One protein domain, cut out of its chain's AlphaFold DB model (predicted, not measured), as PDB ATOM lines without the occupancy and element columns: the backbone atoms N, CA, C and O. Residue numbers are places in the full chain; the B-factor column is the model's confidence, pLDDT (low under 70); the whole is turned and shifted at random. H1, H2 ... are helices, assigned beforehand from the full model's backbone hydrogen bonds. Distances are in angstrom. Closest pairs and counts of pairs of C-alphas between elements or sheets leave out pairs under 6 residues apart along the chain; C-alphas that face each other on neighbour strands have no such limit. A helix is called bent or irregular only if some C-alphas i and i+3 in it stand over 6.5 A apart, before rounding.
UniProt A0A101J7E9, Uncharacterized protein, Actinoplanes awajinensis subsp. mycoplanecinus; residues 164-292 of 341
ATOM      1  N   TYR A 164      12.717 -13.941  -6.865       37.69
ATOM      2  CA  TYR A 164      13.007 -15.380  -6.849       37.69
ATOM      3  C   TYR A 164      12.839 -15.982  -5.447       37.69
ATOM      4  O   TYR A 164      12.132 -16.971  -5.296       37.69
ATOM      5  N   GLY A 165      13.384 -15.352  -4.401       40.00
ATOM      6  CA  GLY A 165      13.276 -15.848  -3.021       40.00
ATOM      7  C   GLY A 165      11.863 -15.755  -2.435       40.00
ATOM      8  O   GLY A 165      11.419 -16.680  -1.756       40.00
ATOM      9  N   ARG A 166      11.126 -14.669  -2.724       45.38
ATOM     10  CA  ARG A 166       9.723 -14.517  -2.297       45.38
ATOM     11  C   ARG A 166       8.750 -15.310  -3.163       45.38
ATOM     12  O   ARG A 166       7.854 -15.910  -2.586       45.38
ATOM     13  N   ARG A 167       8.912 -15.403  -4.495       43.88
ATOM     14  CA  ARG A 167       8.018 -16.257  -5.313       43.88
ATOM     15  C   ARG A 167       8.270 -17.745  -5.088       43.88
ATOM     16  O   ARG A 167       7.295 -18.477  -5.017       43.88
ATOM     17  N   ALA A 168       9.513 -18.185  -4.873       49.28
ATOM     18  CA  ALA A 168       9.805 -19.589  -4.553       49.28
ATOM     19  C   ALA A 168       9.176 -20.057  -3.226       49.28
ATOM     20  O   ALA A 168       9.014 -21.253  -3.020       49.28
ATOM     21  N   ARG A 169       8.817 -19.124  -2.330       54.34
ATOM     22  CA  ARG A 169       8.213 -19.422  -1.020       54.34
ATOM     23  C   ARG A 169       6.715 -19.108  -0.963       54.34
ATOM     24  O   ARG A 169       5.957 -19.894  -0.413       54.34
ATOM     25  N   LEU A 170       6.281 -17.989  -1.550       57.84
ATOM     26  CA  LEU A 170       4.883 -17.539  -1.523       57.84
ATOM     27  C   LEU A 170       4.024 -18.201  -2.596       57.84
ATOM     28  O   LEU A 170       2.853 -18.424  -2.337       57.84
ATOM     29  N   ALA A 171       4.563 -18.531  -3.774       62.62
ATOM     30  CA  ALA A 171       3.769 -19.188  -4.813       62.62
ATOM     31  C   ALA A 171       3.233 -20.563  -4.364       62.62
ATOM     32  O   ALA A 171       2.023 -20.763  -4.465       62.62
ATOM     33  N   PRO A 172       4.057 -21.478  -3.805       64.06
ATOM     34  CA  PRO A 172       3.526 -22.732  -3.277       64.06
ATOM     35  C   PRO A 172       2.632 -22.513  -2.050       64.06
ATOM     36  O   PRO A 172       1.604 -23.170  -1.939       64.06
ATOM     37  N   ALA A 173       2.958 -21.563  -1.164       66.94
ATOM     38  CA  ALA A 173       2.116 -21.265  -0.004       66.94
ATOM     39  C   ALA A 173       0.718 -20.770  -0.417       66.94
ATOM     40  O   ALA A 173      -0.270 -21.314   0.054       66.94
ATOM     41  N   VAL A 174       0.633 -19.818  -1.354       71.31
ATOM     42  CA  VAL A 174      -0.634 -19.302  -1.903       71.31
ATOM     43  C   VAL A 174      -1.420 -20.408  -2.603       71.31
ATOM     44  O   VAL A 174      -2.627 -20.497  -2.407       71.31
ATOM     45  N   LEU A 175      -0.754 -21.272  -3.376       78.75
ATOM     46  CA  LEU A 175      -1.402 -22.401  -4.047       78.75
ATOM     47  C   LEU A 175      -2.063 -23.365  -3.045       78.75
ATOM     48  O   LEU A 175      -3.167 -23.836  -3.294       78.75
ATOM     49  N   VAL A 176      -1.409 -23.621  -1.908       77.12
ATOM     50  CA  VAL A 176      -1.924 -24.498  -0.842       77.12
ATOM     51  C   VAL A 176      -3.033 -23.822  -0.028       77.12
ATOM     52  O   VAL A 176      -3.987 -24.482   0.376       77.12
ATOM     53  N   THR A 177      -2.944 -22.513   0.213       74.25
ATOM     54  CA  THR A 177      -3.908 -21.786   1.055       74.25
ATOM     55  C   THR A 177      -5.131 -21.270   0.306       74.25
ATOM     56  O   THR A 177      -6.136 -20.961   0.936       74.25
ATOM     57  N   LEU A 178      -5.086 -21.167  -1.023       78.12
ATOM     58  CA  LEU A 178      -6.196 -20.639  -1.820       78.12
ATOM     59  C   LEU A 178      -7.465 -21.512  -1.735       78.12
ATOM     60  O   LEU A 178      -8.520 -20.952  -1.437       78.12
ATOM     61  N   PRO A 179      -7.414 -22.851  -1.908       82.12
ATOM     62  CA  PRO A 179      -8.606 -23.695  -1.801       82.12
ATOM     63  C   PRO A 179      -9.364 -23.584  -0.462       82.12
ATOM     64  O   PRO A 179     -10.577 -23.373  -0.505       82.12
ATOM     65  N   PRO A 180      -8.720 -23.652   0.728       75.12
ATOM     66  CA  PRO A 180      -9.440 -23.524   1.998       75.12
ATOM     67  C   PRO A 180      -9.994 -22.114   2.244       75.12
ATOM     68  O   PRO A 180     -11.025 -21.979   2.895       75.12
ATOM     69  N   VAL A 181      -9.366 -21.064   1.702       73.25
ATOM     70  CA  VAL A 181      -9.878 -19.685   1.804       73.25
ATOM     71  C   VAL A 181     -11.125 -19.497   0.949       73.25
ATOM     72  O   VAL A 181     -12.102 -18.915   1.416       73.25
ATOM     73  N   VAL A 182     -11.118 -20.026  -0.279       77.19
ATOM     74  CA  VAL A 182     -12.288 -20.005  -1.170       77.19
ATOM     75  C   VAL A 182     -13.437 -20.814  -0.566       77.19
ATOM     76  O   VAL A 182     -14.574 -20.350  -0.558       77.19
ATOM     77  N   LEU A 183     -13.140 -21.986   0.001       77.88
ATOM     78  CA  LEU A 183     -14.131 -22.815   0.684       77.88
ATOM     79  C   LEU A 183     -14.702 -22.119   1.933       77.88
ATOM     80  O   LEU A 183     -15.913 -22.120   2.136       77.88
ATOM     81  N   GLY A 184     -13.851 -21.477   2.740       71.38
ATOM     82  CA  GLY A 184     -14.274 -20.702   3.909       71.38
ATOM     83  C   GLY A 184     -15.179 -19.526   3.541       71.38
ATOM     84  O   GLY A 184     -16.204 -19.330   4.185       71.38
ATOM     85  N   LEU A 185     -14.861 -18.797   2.466       70.75
ATOM     86  CA  LEU A 185     -15.697 -17.700   1.963       70.75
ATOM     87  C   LEU A 185     -17.103 -18.170   1.557       70.75
ATOM     88  O   LEU A 185     -18.059 -17.415   1.694       70.75
ATOM     89  N   PHE A 186     -17.226 -19.404   1.066       73.12
ATOM     90  CA  PHE A 186     -18.503 -19.972   0.638       73.12
ATOM     91  C   PHE A 186     -19.333 -20.533   1.804       73.12
ATOM     92  O   PHE A 186     -20.560 -20.534   1.743       73.12
ATOM     93  N   LEU A 187     -18.674 -21.014   2.864       72.12
ATOM     94  CA  LEU A 187     -19.325 -21.669   4.006       72.12
ATOM     95  C   LEU A 187     -19.634 -20.727   5.177       72.12
ATOM     96  O   LEU A 187     -20.526 -21.027   5.967       72.12
ATOM     97  N   LEU A 188     -18.905 -19.618   5.329       68.12
ATOM     98  CA  LEU A 188     -19.129 -18.656   6.409       68.12
ATOM     99  C   LEU A 188     -20.213 -17.649   5.992       68.12
ATOM    100  O   LEU A 188     -19.967 -16.850   5.088       68.12
ATOM    101  N   PRO A 189     -21.393 -17.622   6.645       65.81
ATOM    102  CA  PRO A 189     -22.387 -16.583   6.410       65.81
ATOM    103  C   PRO A 189     -21.821 -15.259   6.927       65.81
ATOM    104  O   PRO A 189     -21.807 -14.973   8.125       65.81
ATOM    105  N   VAL A 190     -21.271 -14.467   6.014       64.38
ATOM    106  CA  VAL A 190     -20.618 -13.210   6.347       64.38
ATOM    107  C   VAL A 190     -21.686 -12.205   6.791       64.38
ATOM    108  O   VAL A 190     -22.389 -11.627   5.966       64.38
ATOM    109  N   ALA A 191     -21.796 -11.980   8.102       62.84
ATOM    110  CA  ALA A 191     -22.804 -11.127   8.745       62.84
ATOM    111  C   ALA A 191     -22.587  -9.607   8.541       62.84
ATOM    112  O   ALA A 191     -22.887  -8.802   9.420       62.84
ATOM    113  N   GLY A 192     -22.035  -9.198   7.395       69.31
ATOM    114  CA  GLY A 192     -21.846  -7.796   7.025       69.31
ATOM    115  C   GLY A 192     -20.560  -7.525   6.232       69.31
ATOM    116  O   GLY A 192     -19.584  -8.273   6.334       69.31
ATOM    117  N   PRO A 193     -20.513  -6.422   5.462       63.62
ATOM    118  CA  PRO A 193     -19.412  -6.120   4.540       63.62
ATOM    119  C   PRO A 193     -18.042  -5.978   5.231       63.62
ATOM    120  O   PRO A 193     -17.020  -6.319   4.638       63.62
ATOM    121  N   GLY A 194     -18.007  -5.552   6.499       69.62
ATOM    122  CA  GLY A 194     -16.763  -5.451   7.276       69.62
ATOM    123  C   GLY A 194     -16.158  -6.808   7.657       69.62
ATOM    124  O   GLY A 194     -14.941  -6.980   7.606       69.62
ATOM    125  N   VAL A 195     -16.997  -7.798   7.973       67.38
ATOM    126  CA  VAL A 195     -16.546  -9.150   8.350       67.38
ATOM    127  C   VAL A 195     -15.976  -9.879   7.131       67.38
ATOM    128  O   VAL A 195     -14.955 -10.554   7.234       67.38
ATOM    129  N   GLY A 196     -16.566  -9.671   5.950       69.06
ATOM    130  CA  GLY A 196     -16.098 -10.279   4.700       69.06
ATOM    131  C   GLY A 196     -14.725  -9.773   4.284       69.06
ATOM    132  O   GLY A 196     -13.851 -10.565   3.936       69.06
ATOM    133  N   ALA A 197     -14.502  -8.461   4.402       68.94
ATOM    134  CA  ALA A 197     -13.200  -7.859   4.137       68.94
ATOM    135  C   ALA A 197     -12.109  -8.404   5.078       68.94
ATOM    136  O   ALA A 197     -10.993  -8.673   4.631       68.94
ATOM    137  N   LEU A 198     -12.439  -8.632   6.355       70.94
ATOM    138  CA  LEU A 198     -11.504  -9.184   7.337       70.94
ATOM    139  C   LEU A 198     -11.137 -10.647   7.032       70.94
ATOM    140  O   LEU A 198      -9.964 -11.012   7.097       70.94
ATOM    141  N   VAL A 199     -12.118 -11.470   6.644       70.94
ATOM    142  CA  VAL A 199     -11.909 -12.880   6.257       70.94
ATOM    143  C   VAL A 199     -11.064 -12.984   4.984       70.94
ATOM    144  O   VAL A 199     -10.138 -13.793   4.924       70.94
ATOM    145  N   ILE A 200     -11.315 -12.125   3.990       69.88
ATOM    146  CA  ILE A 200     -10.525 -12.071   2.751       69.88
ATOM    147  C   ILE A 200      -9.086 -11.633   3.048       69.88
ATOM    148  O   ILE A 200      -8.143 -12.257   2.563       69.88
ATOM    149  N   LEU A 201      -8.892 -10.604   3.879       72.75
ATOM    150  CA  LEU A 201      -7.560 -10.139   4.268       72.75
ATOM    151  C   LEU A 201      -6.785 -11.227   5.033       72.75
ATOM    152  O   LEU A 201      -5.620 -11.492   4.720       72.75
ATOM    153  N   ALA A 202      -7.432 -11.900   5.988       73.69
ATOM    154  CA  ALA A 202      -6.834 -13.001   6.738       73.69
ATOM    155  C   ALA A 202      -6.471 -14.187   5.822       73.69
ATOM    156  O   ALA A 202      -5.373 -14.734   5.922       73.69
ATOM    157  N   GLY A 203      -7.344 -14.547   4.881       70.75
ATOM    158  CA  GLY A 203      -7.112 -15.653   3.953       70.75
ATOM    159  C   GLY A 203      -6.049 -15.375   2.887       70.75
ATOM    160  O   GLY A 203      -5.251 -16.251   2.570       70.75
ATOM    161  N   VAL A 204      -6.000 -14.158   2.338       69.94
ATOM    162  CA  VAL A 204      -5.098 -13.810   1.224       69.94
ATOM    163  C   VAL A 204      -3.723 -13.351   1.707       69.94
ATOM    164  O   VAL A 204      -2.733 -13.549   1.007       69.94
ATOM    165  N   VAL A 205      -3.636 -12.744   2.894       69.81
ATOM    166  CA  VAL A 205      -2.376 -12.178   3.401       69.81
ATOM    167  C   VAL A 205      -1.823 -12.990   4.563       69.81
ATOM    168  O   VAL A 205      -0.659 -13.384   4.524       69.81
ATOM    169  N   VAL A 206      -2.629 -13.277   5.585       75.56
ATOM    170  CA  VAL A 206      -2.131 -13.906   6.820       75.56
ATOM    171  C   VAL A 206      -1.886 -15.404   6.621       75.56
ATOM    172  O   VAL A 206      -0.819 -15.905   6.974       75.56
ATOM    173  N   LEU A 207      -2.822 -16.116   5.992       76.94
ATOM    174  CA  LEU A 207      -2.742 -17.567   5.827       76.94
ATOM    175  C   LEU A 207      -1.533 -18.034   4.985       76.94
ATOM    176  O   LEU A 207      -0.842 -18.951   5.430       76.94
ATOM    177  N   PRO A 208      -1.183 -17.416   3.835       71.50
ATOM    178  CA  PRO A 208      -0.008 -17.821   3.061       71.50
ATOM    179  C   PRO A 208       1.306 -17.482   3.768       71.50
ATOM    180  O   PRO A 208       2.287 -18.211   3.627       71.50
ATOM    181  N   LEU A 209       1.342 -16.393   4.546       69.06
ATOM    182  CA  LEU A 209       2.511 -16.050   5.357       69.06
ATOM    183  C   LEU A 209       2.718 -17.075   6.476       69.06
ATOM    184  O   LEU A 209       3.840 -17.544   6.661       69.06
ATOM    185  N   LEU A 210       1.647 -17.486   7.160       74.06
ATOM    186  CA  LEU A 210       1.701 -18.554   8.161       74.06
ATOM    187  C   LEU A 210       2.077 -19.901   7.537       74.06
ATOM    188  O   LEU A 210       2.965 -20.577   8.046       74.06
ATOM    189  N   ALA A 211       1.486 -20.268   6.398       72.88
ATOM    190  CA  ALA A 211       1.836 -21.493   5.683       72.88
ATOM    191  C   ALA A 211       3.313 -21.511   5.257       72.88
ATOM    192  O   ALA A 211       3.975 -22.542   5.372       72.88
ATOM    193  N   ALA A 212       3.867 -20.370   4.834       65.50
ATOM    194  CA  ALA A 212       5.288 -20.251   4.521       65.50
ATOM    195  C   ALA A 212       6.189 -20.427   5.761       65.50
ATOM    196  O   ALA A 212       7.258 -21.034   5.648       65.50
ATOM    197  N   GLN A 213       5.768 -19.941   6.936       71.75
ATOM    198  CA  GLN A 213       6.479 -20.170   8.203       71.75
ATOM    199  C   GLN A 213       6.397 -21.641   8.631       71.75
ATOM    200  O   GLN A 213       7.422 -22.256   8.912       71.75
ATOM    201  N   VAL A 214       5.212 -22.256   8.562       72.62
ATOM    202  CA  VAL A 214       5.021 -23.678   8.890       72.62
ATOM    203  C   VAL A 214       5.832 -24.573   7.955       72.62
ATOM    204  O   VAL A 214       6.512 -25.484   8.421       72.62
ATOM    205  N   ALA A 215       5.829 -24.302   6.648       66.75
ATOM    206  CA  ALA A 215       6.642 -25.040   5.682       66.75
ATOM    207  C   ALA A 215       8.144 -24.897   5.972       66.75
ATOM    208  O   ALA A 215       8.894 -25.867   5.858       66.75
ATOM    209  N   ARG A 216       8.592 -23.708   6.395       64.62
ATOM    210  CA  ARG A 216       9.980 -23.465   6.807       64.62
ATOM    211  C   ARG A 216      10.345 -24.256   8.062       64.62
ATOM    212  O   ARG A 216      11.399 -24.891   8.089       64.62
ATOM    213  N   ASP A 217       9.484 -24.249   9.070       65.69
ATOM    214  CA  ASP A 217       9.714 -24.971  10.321       65.69
ATOM    215  C   ASP A 217       9.656 -26.482  10.120       65.69
ATOM    216  O   ASP A 217      10.464 -27.222  10.684       65.69
ATOM    217  N   HIS A 218       8.749 -26.956   9.269       68.19
ATOM    218  CA  HIS A 218       8.696 -28.357   8.875       68.19
ATOM    219  C   HIS A 218       9.947 -28.750   8.085       68.19
ATOM    220  O   HIS A 218      10.552 -29.780   8.372       68.19
ATOM    221  N   GLY A 219      10.407 -27.887   7.173       65.12
ATOM    222  CA  GLY A 219      11.672 -28.054   6.460       65.12
ATOM    223  C   GLY A 219      12.865 -28.185   7.409       65.12
ATOM    224  O   GLY A 219      13.666 -29.100   7.246       65.12
ATOM    225  N   ARG A 220      12.943 -27.354   8.462       62.50
ATOM    226  CA  ARG A 220      13.974 -27.473   9.512       62.50
ATOM    227  C   ARG A 220      13.895 -28.815  10.248       62.50
ATOM    228  O   ARG A 220      14.926 -29.441  10.481       62.50
ATOM    229  N   ARG A 221      12.692 -29.297  10.580       67.62
ATOM    230  CA  ARG A 221      12.511 -30.606  11.242       67.62
ATOM    231  C   ARG A 221      12.911 -31.771  10.339       67.62
ATOM    232  O   ARG A 221      13.578 -32.692  10.803       67.62
ATOM    233  N   VAL A 222      12.529 -31.725   9.063       70.88
ATOM    234  CA  VAL A 222      12.907 -32.736   8.064       70.88
ATOM    235  C   VAL A 222      14.416 -32.731   7.854       70.88
ATOM    236  O   VAL A 222      15.025 -33.793   7.875       70.88
ATOM    237  N   GLN A 223      15.034 -31.554   7.749       65.25
ATOM    238  CA  GLN A 223      16.485 -31.416   7.661       65.25
ATOM    239  C   GLN A 223      17.190 -32.073   8.858       65.25
ATOM    240  O   GLN A 223      18.097 -32.872   8.659       65.25
ATOM    241  N   MET A 224      16.744 -31.808  10.091       65.75
ATOM    242  CA  MET A 224      17.320 -32.443  11.286       65.75
ATOM    243  C   MET A 224      17.116 -33.963  11.300       65.75
ATOM    244  O   MET A 224      18.000 -34.698  11.734       65.75
ATOM    245  N   ARG A 225      15.970 -34.452  10.809       72.69
ATOM    246  CA  ARG A 225      15.712 -35.892  10.671       72.69
ATOM    247  C   ARG A 225      16.653 -36.534   9.650       72.69
ATOM    248  O   ARG A 225      17.219 -37.578   9.951       72.69
ATOM    249  N   LEU A 226      16.840 -35.904   8.492       70.75
ATOM    250  CA  LEU A 226      17.753 -36.376   7.449       70.75
ATOM    251  C   LEU A 226      19.201 -36.379   7.936       70.75
ATOM    252  O   LEU A 226      19.900 -37.359   7.733       70.75
ATOM    253  N   PHE A 227      19.632 -35.343   8.659       75.50
ATOM    254  CA  PHE A 227      20.981 -35.304   9.231       75.50
ATOM    255  C   PHE A 227      21.209 -36.438  10.231       75.50
ATOM    256  O   PHE A 227      22.266 -37.051  10.218       75.50
ATOM    257  N   ARG A 228      20.205 -36.785  11.048       74.19
ATOM    258  CA  ARG A 228      20.290 -37.972  11.916       74.19
ATOM    259  C   ARG A 228      20.376 -39.271  11.115       74.19
ATOM    260  O   ARG A 228      21.144 -40.144  11.486       74.19
ATOM    261  N   GLN A 229      19.613 -39.396  10.028       77.81
ATOM    262  CA  GLN A 229      19.641 -40.587   9.167       77.81
ATOM    263  C   GLN A 229      20.960 -40.741   8.404       77.81
ATOM    264  O   GLN A 229      21.412 -41.859   8.197       77.81
ATOM    265  N   TRP A 230      21.583 -39.634   8.006       74.44
ATOM    266  CA  TRP A 230      22.887 -39.619   7.339       74.44
ATOM    267  C   TRP A 230      24.067 -39.643   8.319       74.44
ATOM    268  O   TRP A 230      25.215 -39.637   7.890       74.44
ATOM    269  N   GLY A 231      23.795 -39.653   9.628       71.56
ATOM    270  CA  GLY A 231      24.816 -39.672  10.670       71.56
ATOM    271  C   GLY A 231      25.592 -38.362  10.831       71.56
ATOM    272  O   GLY A 231      26.672 -38.394  11.400       71.56
ATOM    273  N   GLY A 232      25.099 -37.229  10.325       75.38
ATOM    274  CA  GLY A 232      25.778 -35.928  10.382       75.38
ATOM    275  C   GLY A 232      25.274 -34.946   9.323       75.38
ATOM    276  O   GLY A 232      24.358 -35.250   8.546       75.38
ATOM    277  N   ARG A 233      25.852 -33.739   9.263       75.38
ATOM    278  CA  ARG A 233      25.569 -32.832   8.137       75.38
ATOM    279  C   ARG A 233      26.276 -33.353   6.878       75.38
ATOM    280  O   ARG A 233      27.412 -33.799   6.983       75.38
ATOM    281  N   PRO A 234      25.695 -33.217   5.670       71.31
ATOM    282  CA  PRO A 234      26.308 -33.725   4.437       71.31
ATOM    283  C   PRO A 234      27.753 -33.263   4.225       71.31
ATOM    284  O   PRO A 234      28.590 -34.027   3.764       71.31
ATOM    285  N   THR A 235      28.058 -32.017   4.589       75.00
ATOM    286  CA  THR A 235      29.403 -31.446   4.453       75.00
ATOM    287  C   THR A 235      30.416 -32.089   5.403       75.00
ATOM    288  O   THR A 235      31.570 -32.228   5.023       75.00
ATOM    289  N   GLU A 236      29.984 -32.501   6.597       79.81
ATOM    290  CA  GLU A 236      30.808 -33.218   7.582       79.81
ATOM    291  C   GLU A 236      30.999 -34.676   7.127       79.81
ATOM    292  O   GLU A 236      32.123 -35.156   7.058       79.81
ATOM    293  N   VAL A 237      29.927 -35.335   6.663       81.12
ATOM    294  CA  VAL A 237      29.972 -36.705   6.111       81.12
ATOM    295  C   VAL A 237      30.923 -36.809   4.911       81.12
ATOM    296  O   VAL A 237      31.634 -37.794   4.768       81.12
ATOM    297  N   MET A 238      30.997 -35.779   4.062       83.69
ATOM    298  CA  MET A 238      31.927 -35.731   2.923       83.69
ATOM    299  C   MET A 238      33.414 -35.649   3.315       83.69
ATOM    300  O   MET A 238      34.267 -35.791   2.429       83.69
ATOM    301  N   LEU A 239      33.724 -35.354   4.578       84.38
ATOM    302  CA  LEU A 239      35.086 -35.316   5.112       84.38
ATOM    303  C   LEU A 239      35.466 -36.600   5.850       84.38
ATOM    304  O   LEU A 239      36.646 -36.774   6.117       84.38
ATOM    305  N   ARG A 240      34.517 -37.493   6.134       87.19
ATOM    306  CA  ARG A 240      34.806 -38.766   6.794       87.19
ATOM    307  C   ARG A 240      35.547 -39.713   5.860       87.19
ATOM    308  O   ARG A 240      35.236 -39.793   4.668       87.19
ATOM    309  N   TRP A 241      36.502 -40.445   6.416       86.44
ATOM    310  CA  TRP A 241      37.154 -41.567   5.752       86.44
ATOM    311  C   TRP A 241      36.214 -42.773   5.678       86.44
ATOM    312  O   TRP A 241      36.151 -43.456   4.652       86.44
ATOM    313  N   HIS A 242      35.418 -43.000   6.726       82.06
ATOM    314  CA  HIS A 242      34.466 -44.101   6.774       82.06
ATOM    315  C   HIS A 242      33.319 -43.923   5.763       82.06
ATOM    316  O   HIS A 242      32.612 -42.915   5.758       82.06
ATOM    317  N   GLY A 243      33.096 -44.933   4.916       75.56
ATOM    318  CA  GLY A 243      32.019 -44.924   3.916       75.56
ATOM    319  C   GLY A 243      32.286 -44.036   2.694       75.56
ATOM    320  O   GLY A 243      31.372 -43.796   1.904       75.56
ATOM    321  N   ALA A 244      33.518 -43.549   2.515       76.19
ATOM    322  CA  ALA A 244      33.897 -42.761   1.351       76.19
ATOM    323  C   ALA A 244      33.927 -43.614   0.070       76.19
ATOM    324  O   ALA A 244      34.693 -44.568  -0.033       76.19
ATOM    325  N   GLU A 245      33.157 -43.222  -0.955       71.31
ATOM    326  CA  GLU A 245      33.193 -43.874  -2.280       71.31
ATOM    327  C   GLU A 245      34.576 -43.778  -2.951       71.31
ATOM    328  O   GLU A 245      34.947 -44.641  -3.743       71.31
ATOM    329  N   ALA A 246      35.346 -42.727  -2.640       78.81
ATOM    330  CA  ALA A 246      36.683 -42.493  -3.181       78.81
ATOM    331  C   ALA A 246      37.608 -41.875  -2.108       78.81
ATOM    332  O   ALA A 246      37.602 -40.649  -1.932       78.81
ATOM    333  N   PRO A 247      38.432 -42.685  -1.413       83.12
ATOM    334  CA  PRO A 247      39.324 -42.220  -0.343       83.12
ATOM    335  C   PRO A 247      40.309 -41.131  -0.796       83.12
ATOM    336  O   PRO A 247      40.576 -40.179  -0.068       83.12
ATOM    337  N   GLU A 248      40.779 -41.191  -2.047       82.81
ATOM    338  CA  GLU A 248      41.663 -40.173  -2.635       82.81
ATOM    339  C   GLU A 248      41.024 -38.774  -2.670       82.81
ATOM    340  O   GLU A 248      41.700 -37.752  -2.520       82.81
ATOM    341  N   VAL A 249      39.701 -38.706  -2.849       78.44
ATOM    342  CA  VAL A 249      38.962 -37.438  -2.863       78.44
ATOM    343  C   VAL A 249      38.888 -36.849  -1.456       78.44
ATOM    344  O   VAL A 249      39.013 -35.631  -1.305       78.44
ATOM    345  N   VAL A 250      38.720 -37.692  -0.434       85.94
ATOM    346  CA  VAL A 250      38.737 -37.280   0.978       85.94
ATOM    347  C   VAL A 250      40.130 -36.783   1.362       85.94
ATOM    348  O   VAL A 250      40.257 -35.643   1.809       85.94
ATOM    349  N   ALA A 251      41.177 -37.544   1.026       85.94
ATOM    350  CA  ALA A 251      42.576 -37.156   1.221       85.94
ATOM    351  C   ALA A 251      42.883 -35.782   0.611       85.94
ATOM    352  O   ALA A 251      43.476 -34.901   1.242       85.94
ATOM    353  N   ARG A 252      42.422 -35.562  -0.626       83.88
ATOM    354  CA  ARG A 252      42.594 -34.285  -1.320       83.88
ATOM    355  C   ARG A 252      41.856 -33.143  -0.622       83.88
ATOM    356  O   ARG A 252      42.407 -32.048  -0.527       83.88
ATOM    357  N   ARG A 253      40.624 -33.363  -0.145       83.31
ATOM    358  CA  ARG A 253      39.863 -32.353   0.617       83.31
ATOM    359  C   ARG A 253      40.593 -31.990   1.902       83.31
ATOM    360  O   ARG A 253      40.786 -30.808   2.159       83.31
ATOM    361  N   HIS A 254      41.061 -32.984   2.649       89.06
ATOM    362  CA  HIS A 254      41.819 -32.776   3.880       89.06
ATOM    363  C   HIS A 254      43.093 -31.976   3.636       89.06
ATOM    364  O   HIS A 254      43.346 -30.996   4.330       89.06
ATOM    365  N   GLN A 255      43.844 -32.307   2.583       86.25
ATOM    366  CA  GLN A 255      45.043 -31.560   2.209       86.25
ATOM    367  C   GLN A 255      44.733 -30.100   1.844       86.25
ATOM    368  O   GLN A 255      45.493 -29.198   2.200       86.25
ATOM    369  N   LEU A 256      43.630 -29.845   1.132       81.06
ATOM    370  CA  LEU A 256      43.204 -28.485   0.794       81.06
ATOM    371  C   LEU A 256      42.801 -27.693   2.040       81.06
ATOM    372  O   LEU A 256      43.215 -26.543   2.174       81.06
ATOM    373  N   ILE A 257      42.043 -28.311   2.946       84.44
ATOM    374  CA  ILE A 257      41.604 -27.685   4.197       84.44
ATOM    375  C   ILE A 257      42.807 -27.386   5.089       84.44
ATOM    376  O   ILE A 257      42.938 -26.257   5.556       84.44
ATOM    377  N   ALA A 258      43.735 -28.332   5.239       86.12
ATOM    378  CA  ALA A 258      44.940 -28.144   6.041       86.12
ATOM    379  C   ALA A 258      45.823 -27.009   5.511       86.12
ATOM    380  O   ALA A 258      46.321 -26.189   6.281       86.12
ATOM    381  N   ARG A 259      45.958 -26.897   4.183       81.88
ATOM    382  CA  ARG A 259      46.658 -25.771   3.547       81.88
ATOM    383  C   ARG A 259      45.957 -24.427   3.766       81.88
ATOM    384  O   ARG A 259      46.639 -23.408   3.774       81.88
ATOM    385  N   HIS A 260      44.629 -24.406   3.888       74.06
ATOM    386  CA  HIS A 260      43.852 -23.169   4.034       74.06
ATOM    387  C   HIS A 260      43.755 -22.688   5.480       74.06
ATOM    388  O   HIS A 260      44.001 -21.517   5.758       74.06
ATOM    389  N   LEU A 261      43.385 -23.586   6.392       81.06
ATOM    390  CA  LEU A 261      43.130 -23.260   7.792       81.06
ATOM    391  C   LEU A 261      44.383 -23.374   8.670       81.06
ATOM    392  O   LEU A 261      44.389 -22.868   9.788       81.06
ATOM    393  N   GLY A 262      45.446 -24.017   8.178       77.00
ATOM    394  CA  GLY A 262      46.713 -24.152   8.898       77.00
ATOM    395  C   GLY A 262      46.716 -25.218   9.998       77.00
ATOM    396  O   GLY A 262      47.671 -25.269  10.767       77.00
ATOM    397  N   PHE A 263      45.694 -26.075  10.073       79.12
ATOM    398  CA  PHE A 263      45.664 -27.238  10.964       79.12
ATOM    399  C   PHE A 263      45.310 -28.512  10.196       79.12
ATOM    400  O   PHE A 263      44.535 -28.480   9.240       79.12
ATOM    401  N   ALA A 264      45.912 -29.633  10.591       82.62
ATOM    402  CA  ALA A 264      45.651 -30.926   9.974       82.62
ATOM    403  C   ALA A 264      44.311 -31.490  10.462       82.62
ATOM    404  O   ALA A 264      43.971 -31.353  11.633       82.62
ATOM    405  N   LEU A 265      43.571 -32.109   9.546       87.69
ATOM    406  CA  LEU A 265      42.389 -32.901   9.868       87.69
ATOM    407  C   LEU A 265      42.801 -34.336  10.254       87.69
ATOM    408  O   LEU A 265      43.895 -34.756   9.858       87.69
ATOM    409  N   PRO A 266      41.948 -35.075  10.989       89.56
ATOM    410  CA  PRO A 266      42.185 -36.472  11.343       89.56
ATOM    411  C   PRO A 266      42.531 -37.337  10.124       89.56
ATOM    412  O   PRO A 266      41.887 -37.249   9.075       89.56
ATOM    413  N   ASP A 267      43.547 -38.189  10.262       88.12
ATOM    414  CA  ASP A 267      43.828 -39.230   9.277       88.12
ATOM    415  C   ASP A 267      42.883 -40.433   9.462       88.12
ATOM    416  O   ASP A 267      42.119 -40.512  10.425       88.12
ATOM    417  N   GLU A 268      42.903 -41.371   8.513       88.12
ATOM    418  CA  GLU A 268      41.998 -42.530   8.521       88.12
ATOM    419  C   GLU A 268      42.106 -43.350   9.816       88.12
ATOM    420  O   GLU A 268      41.103 -43.850  10.321       88.12
ATOM    421  N   LYS A 269      43.312 -43.451  10.387       85.62
ATOM    422  CA  LYS A 269      43.557 -44.191  11.629       85.62
ATOM    423  C   LYS A 269      43.032 -43.433  12.845       85.62
ATOM    424  O   LYS A 269      42.363 -44.032  13.675       85.62
ATOM    425  N   ALA A 270      43.265 -42.126  12.913       84.69
ATOM    426  CA  ALA A 270      42.748 -41.275  13.976       84.69
ATOM    427  C   ALA A 270      41.210 -41.234  13.991       84.69
ATOM    428  O   ALA A 270      40.621 -41.194  15.067       84.69
ATOM    429  N   GLU A 271      40.554 -41.292  12.823       88.94
ATOM    430  CA  GLU A 271      39.089 -41.419  12.737       88.94
ATOM    431  C   GLU A 271      38.588 -42.787  13.223       88.94
ATOM    432  O   GLU A 271      37.541 -42.863  13.865       88.94
ATOM    433  N   LEU A 272      39.325 -43.867  12.938       88.00
ATOM    434  CA  LEU A 272      39.005 -45.213  13.429       88.00
ATOM    435  C   LEU A 272      39.175 -45.334  14.950       88.00
ATOM    436  O   LEU A 272      38.382 -46.025  15.591       88.00
ATOM    437  N   ASP A 273      40.190 -44.674  15.507       89.19
ATOM    438  CA  ASP A 273      40.511 -44.722  16.935       89.19
ATOM    439  C   ASP A 273      39.513 -43.913  17.785       89.19
ATOM    440  O   ASP A 273      39.132 -44.359  18.870       89.19
ATOM    441  N   ASP A 274      39.067 -42.743  17.307       89.50
ATOM    442  CA  ASP A 274      38.071 -41.900  17.986       89.50
ATOM    443  C   ASP A 274      37.160 -41.155  16.981       89.50
ATOM    444  O   ASP A 274      37.454 -40.023  16.565       89.50
ATOM    445  N   PRO A 275      36.023 -41.761  16.591       85.56
ATOM    446  CA  PRO A 275      35.143 -41.191  15.576       85.56
ATOM    447  C   PRO A 275      34.397 -39.938  16.057       85.56
ATOM    448  O   PRO A 275      34.126 -39.044  15.253       85.56
ATOM    449  N   GLU A 276      34.077 -39.829  17.353       85.50
ATOM    450  CA  GLU A 276      33.377 -38.649  17.886       85.50
ATOM    451  C   GLU A 276      34.287 -37.424  17.875       85.50
ATOM    452  O   GLU A 276      33.881 -36.329  17.467       85.50
ATOM    453  N   ARG A 277      35.551 -37.605  18.267       86.88
ATOM    454  CA  ARG A 277      36.542 -36.537  18.190       86.88
ATOM    455  C   ARG A 277      36.804 -36.110  16.748       86.88
ATOM    456  O   ARG A 277      36.859 -34.907  16.484       86.88
ATOM    457  N   ALA A 278      36.919 -37.060  15.821       87.50
ATOM    458  CA  ALA A 278      37.105 -36.743  14.410       87.50
ATOM    459  C   ALA A 278      35.935 -35.906  13.860       87.50
ATOM    460  O   ALA A 278      36.153 -34.887  13.203       87.50
ATOM    461  N   ASP A 279      34.697 -36.253  14.222       83.94
ATOM    462  CA  ASP A 279      33.501 -35.487  13.860       83.94
ATOM    463  C   ASP A 279      33.504 -34.056  14.410       83.94
ATOM    464  O   ASP A 279      33.110 -33.116  13.711       83.94
ATOM    465  N   HIS A 280      33.975 -33.864  15.643       83.56
ATOM    466  CA  HIS A 280      34.128 -32.534  16.229       83.56
ATOM    467  C   HIS A 280      35.158 -31.691  15.463       83.56
ATOM    468  O   HIS A 280      34.915 -30.508  15.202       83.56
ATOM    469  N   GLU A 281      36.277 -32.291  15.060       85.75
ATOM    470  CA  GLU A 281      37.315 -31.626  14.267       85.75
ATOM    471  C   GLU A 281      36.825 -31.308  12.839       85.75
ATOM    472  O   GLU A 281      37.060 -30.201  12.338       85.75
ATOM    473  N   TYR A 282      36.036 -32.192  12.215       84.38
ATOM    474  CA  TYR A 282      35.364 -31.916  10.939       84.38
ATOM    475  C   TYR A 282      34.358 -30.769  11.050       84.38
ATOM    476  O   TYR A 282      34.357 -29.860  10.213       84.38
ATOM    477  N   ALA A 283      33.522 -30.766  12.091       79.94
ATOM    478  CA  ALA A 283      32.555 -29.701  12.330       79.94
ATOM    479  C   ALA A 283      33.247 -28.348  12.568       79.94
ATOM    480  O   ALA A 283      32.810 -27.334  12.016       79.94
ATOM    481  N   ALA A 284      34.347 -28.334  13.329       81.00
ATOM    482  CA  ALA A 284      35.163 -27.147  13.561       81.00
ATOM    483  C   ALA A 284      35.802 -26.628  12.265       81.00
ATOM    484  O   ALA A 284      35.748 -25.428  11.994       81.00
ATOM    485  N   ALA A 285      36.331 -27.514  11.416       81.81
ATOM    486  CA  ALA A 285      36.877 -27.130  10.117       81.81
ATOM    487  C   ALA A 285      35.811 -26.556   9.176       81.81
ATOM    488  O   ALA A 285      36.032 -25.521   8.548       81.81
ATOM    489  N   VAL A 286      34.625 -27.167   9.105       77.31
ATOM    490  CA  VAL A 286      33.509 -26.649   8.297       77.31
ATOM    491  C   VAL A 286      33.007 -25.303   8.831       77.31
ATOM    492  O   VAL A 286      32.669 -24.420   8.038       77.31
ATOM    493  N   ALA A 287      32.958 -25.124  10.154       72.25
ATOM    494  CA  ALA A 287      32.610 -23.849  10.776       72.25
ATOM    495  C   ALA A 287      33.647 -22.767  10.442       72.25
ATOM    496  O   ALA A 287      33.272 -21.709   9.939       72.25
ATOM    497  N   ALA A 288      34.938 -23.071  10.595       74.06
ATOM    498  CA  ALA A 288      36.030 -22.165  10.254       74.06
ATOM    499  C   ALA A 288      36.016 -21.771   8.767       74.06
ATOM    500  O   ALA A 288      36.177 -20.600   8.447       74.06
ATOM    501  N   LEU A 289      35.733 -22.705   7.850       71.38
ATOM    502  CA  LEU A 289      35.576 -22.399   6.419       71.38
ATOM    503  C   LEU A 289      34.367 -21.501   6.121       71.38
ATOM    504  O   LEU A 289      34.394 -20.744   5.153       71.38
ATOM    505  N   ARG A 290      33.286 -21.603   6.906       60.28
ATOM    506  CA  ARG A 290      32.102 -20.738   6.761       60.28
ATOM    507  C   ARG A 290      32.330 -19.340   7.315       60.28
ATOM    508  O   ARG A 290      31.758 -18.393   6.783       60.28
ATOM    509  N   GLU A 291      33.090 -19.240   8.397       53.75
ATOM    510  CA  GLU A 291      33.398 -17.981   9.070       53.75
ATOM    511  C   GLU A 291      34.601 -17.270   8.453       53.75
ATOM    512  O   GLU A 291      34.751 -16.076   8.689       53.75
ATOM    513  N   ASP A 292      35.407 -17.954   7.630       53.62
ATOM    514  CA  ASP A 292      36.518 -17.349   6.901       53.62
ATOM    515  C   ASP A 292      36.000 -16.315   5.878       53.62
ATOM    516  O   ASP A 292      35.470 -16.675   4.814       53.62
TER     517      ASP A 292
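AT A GLANCE: This is residues 164 to 292 of the 341 residues of an uncharacterized protein of Actinoplanes awajinensis subsp. mycoplanecinus (UniProt A0A101J7E9). Two helical parts stand at opposite ends of a long rod, joined by the long helix H2: at one end the bent helix H1 folds back on the first part of H2, with H1b and H2 forming a hairpin and H1a crossing H2 near its kink, and at the other end H3, H4, H5 and H6 make a small, loosely built head. Residues 217 to 222 of H2 stand free between the two ends. The printed part has 129 residues, with six named helices in the order H1 to H6 and no named strand, and its class is all helix. The whole is extended, with a radius of gyration of the C-alphas of 24.4 A and spans of 74 by 28 by 22 A.

HOW THE PARTS SIT: H1, residues 164 to 187, was assigned as one helix by its hydrogen bonds but is bent, with C-alphas 176 and 179 6.8 A apart; its arms H1a, residues 164 to 176, and H1b, residues 179 to 187, stand at a steep tilt of 42 degrees. H2, residues 193 to 229, touches H1a with its residues 204 to 212 alone, closest at the C-alphas of Ala 173 and Pro 208, 5.1 A, opposite ways at a steep tilt of 69 degrees, only just short of about perpendicular. H1b and H2 form a helical hairpin at a shallow tilt of 33 degrees, only just short of steep; their closest C-alphas, of Val 181 and Gly 203, are 5.3 A apart. H3, residues 234 to 237, is close to H2 but not clearly touching it, with the C-alphas of Phe 227 and Pro 234 closest at 7.3 A. H6, residues 275 to 291, is the hub and touches H3 at the C-alphas of Glu 236 and Tyr 282, 5.8 A. H4, residues 247 to 261, touches H6 at the C-alphas of Leu 261 and Ala 288, 7.6 A, the same way at a steep tilt of 52 degrees. H5, residues 268 to 273, and H6 only just touch, with 3 pairs of C-alphas within 8 A, and only at the corner; the closest are Glu 271 and Ala 278, 5.3 A. H2 is apart from H4, H5 and H6. Every O i to N i+4 pair is within hydrogen-bond range in H1b, H4, H5 and H6, against 6 of 9 in H1a and 30 of 33 in H2; H3 is too short for such a pair.

IN THESE COORDINATES: H1a begins at C-alpha 164, (13.007, -15.380, -6.849), and is 18.5 A long; H1b is 12.4 A. H2 runs 52.3 A to C-alpha 229 at (19.641, -40.587, 9.167), with a kink of 30 degrees near residue 207. H4 is 21.0 A long, and H6 24.2 A, ending at C-alpha 291, (33.398, -17.981, 9.070). H3 and H5 are 5.0 A and 8.8 A.

THE WHOLE: The two C-alphas farthest apart, of Gly 192 and Lys 269, are 75.0 A apart. The printed part has no cut and no long link. The mean pLDDT of the printed part is 74.3; 37 residues are under 70, among them residues 164 to 173, 188 to 197 and 290 to 292.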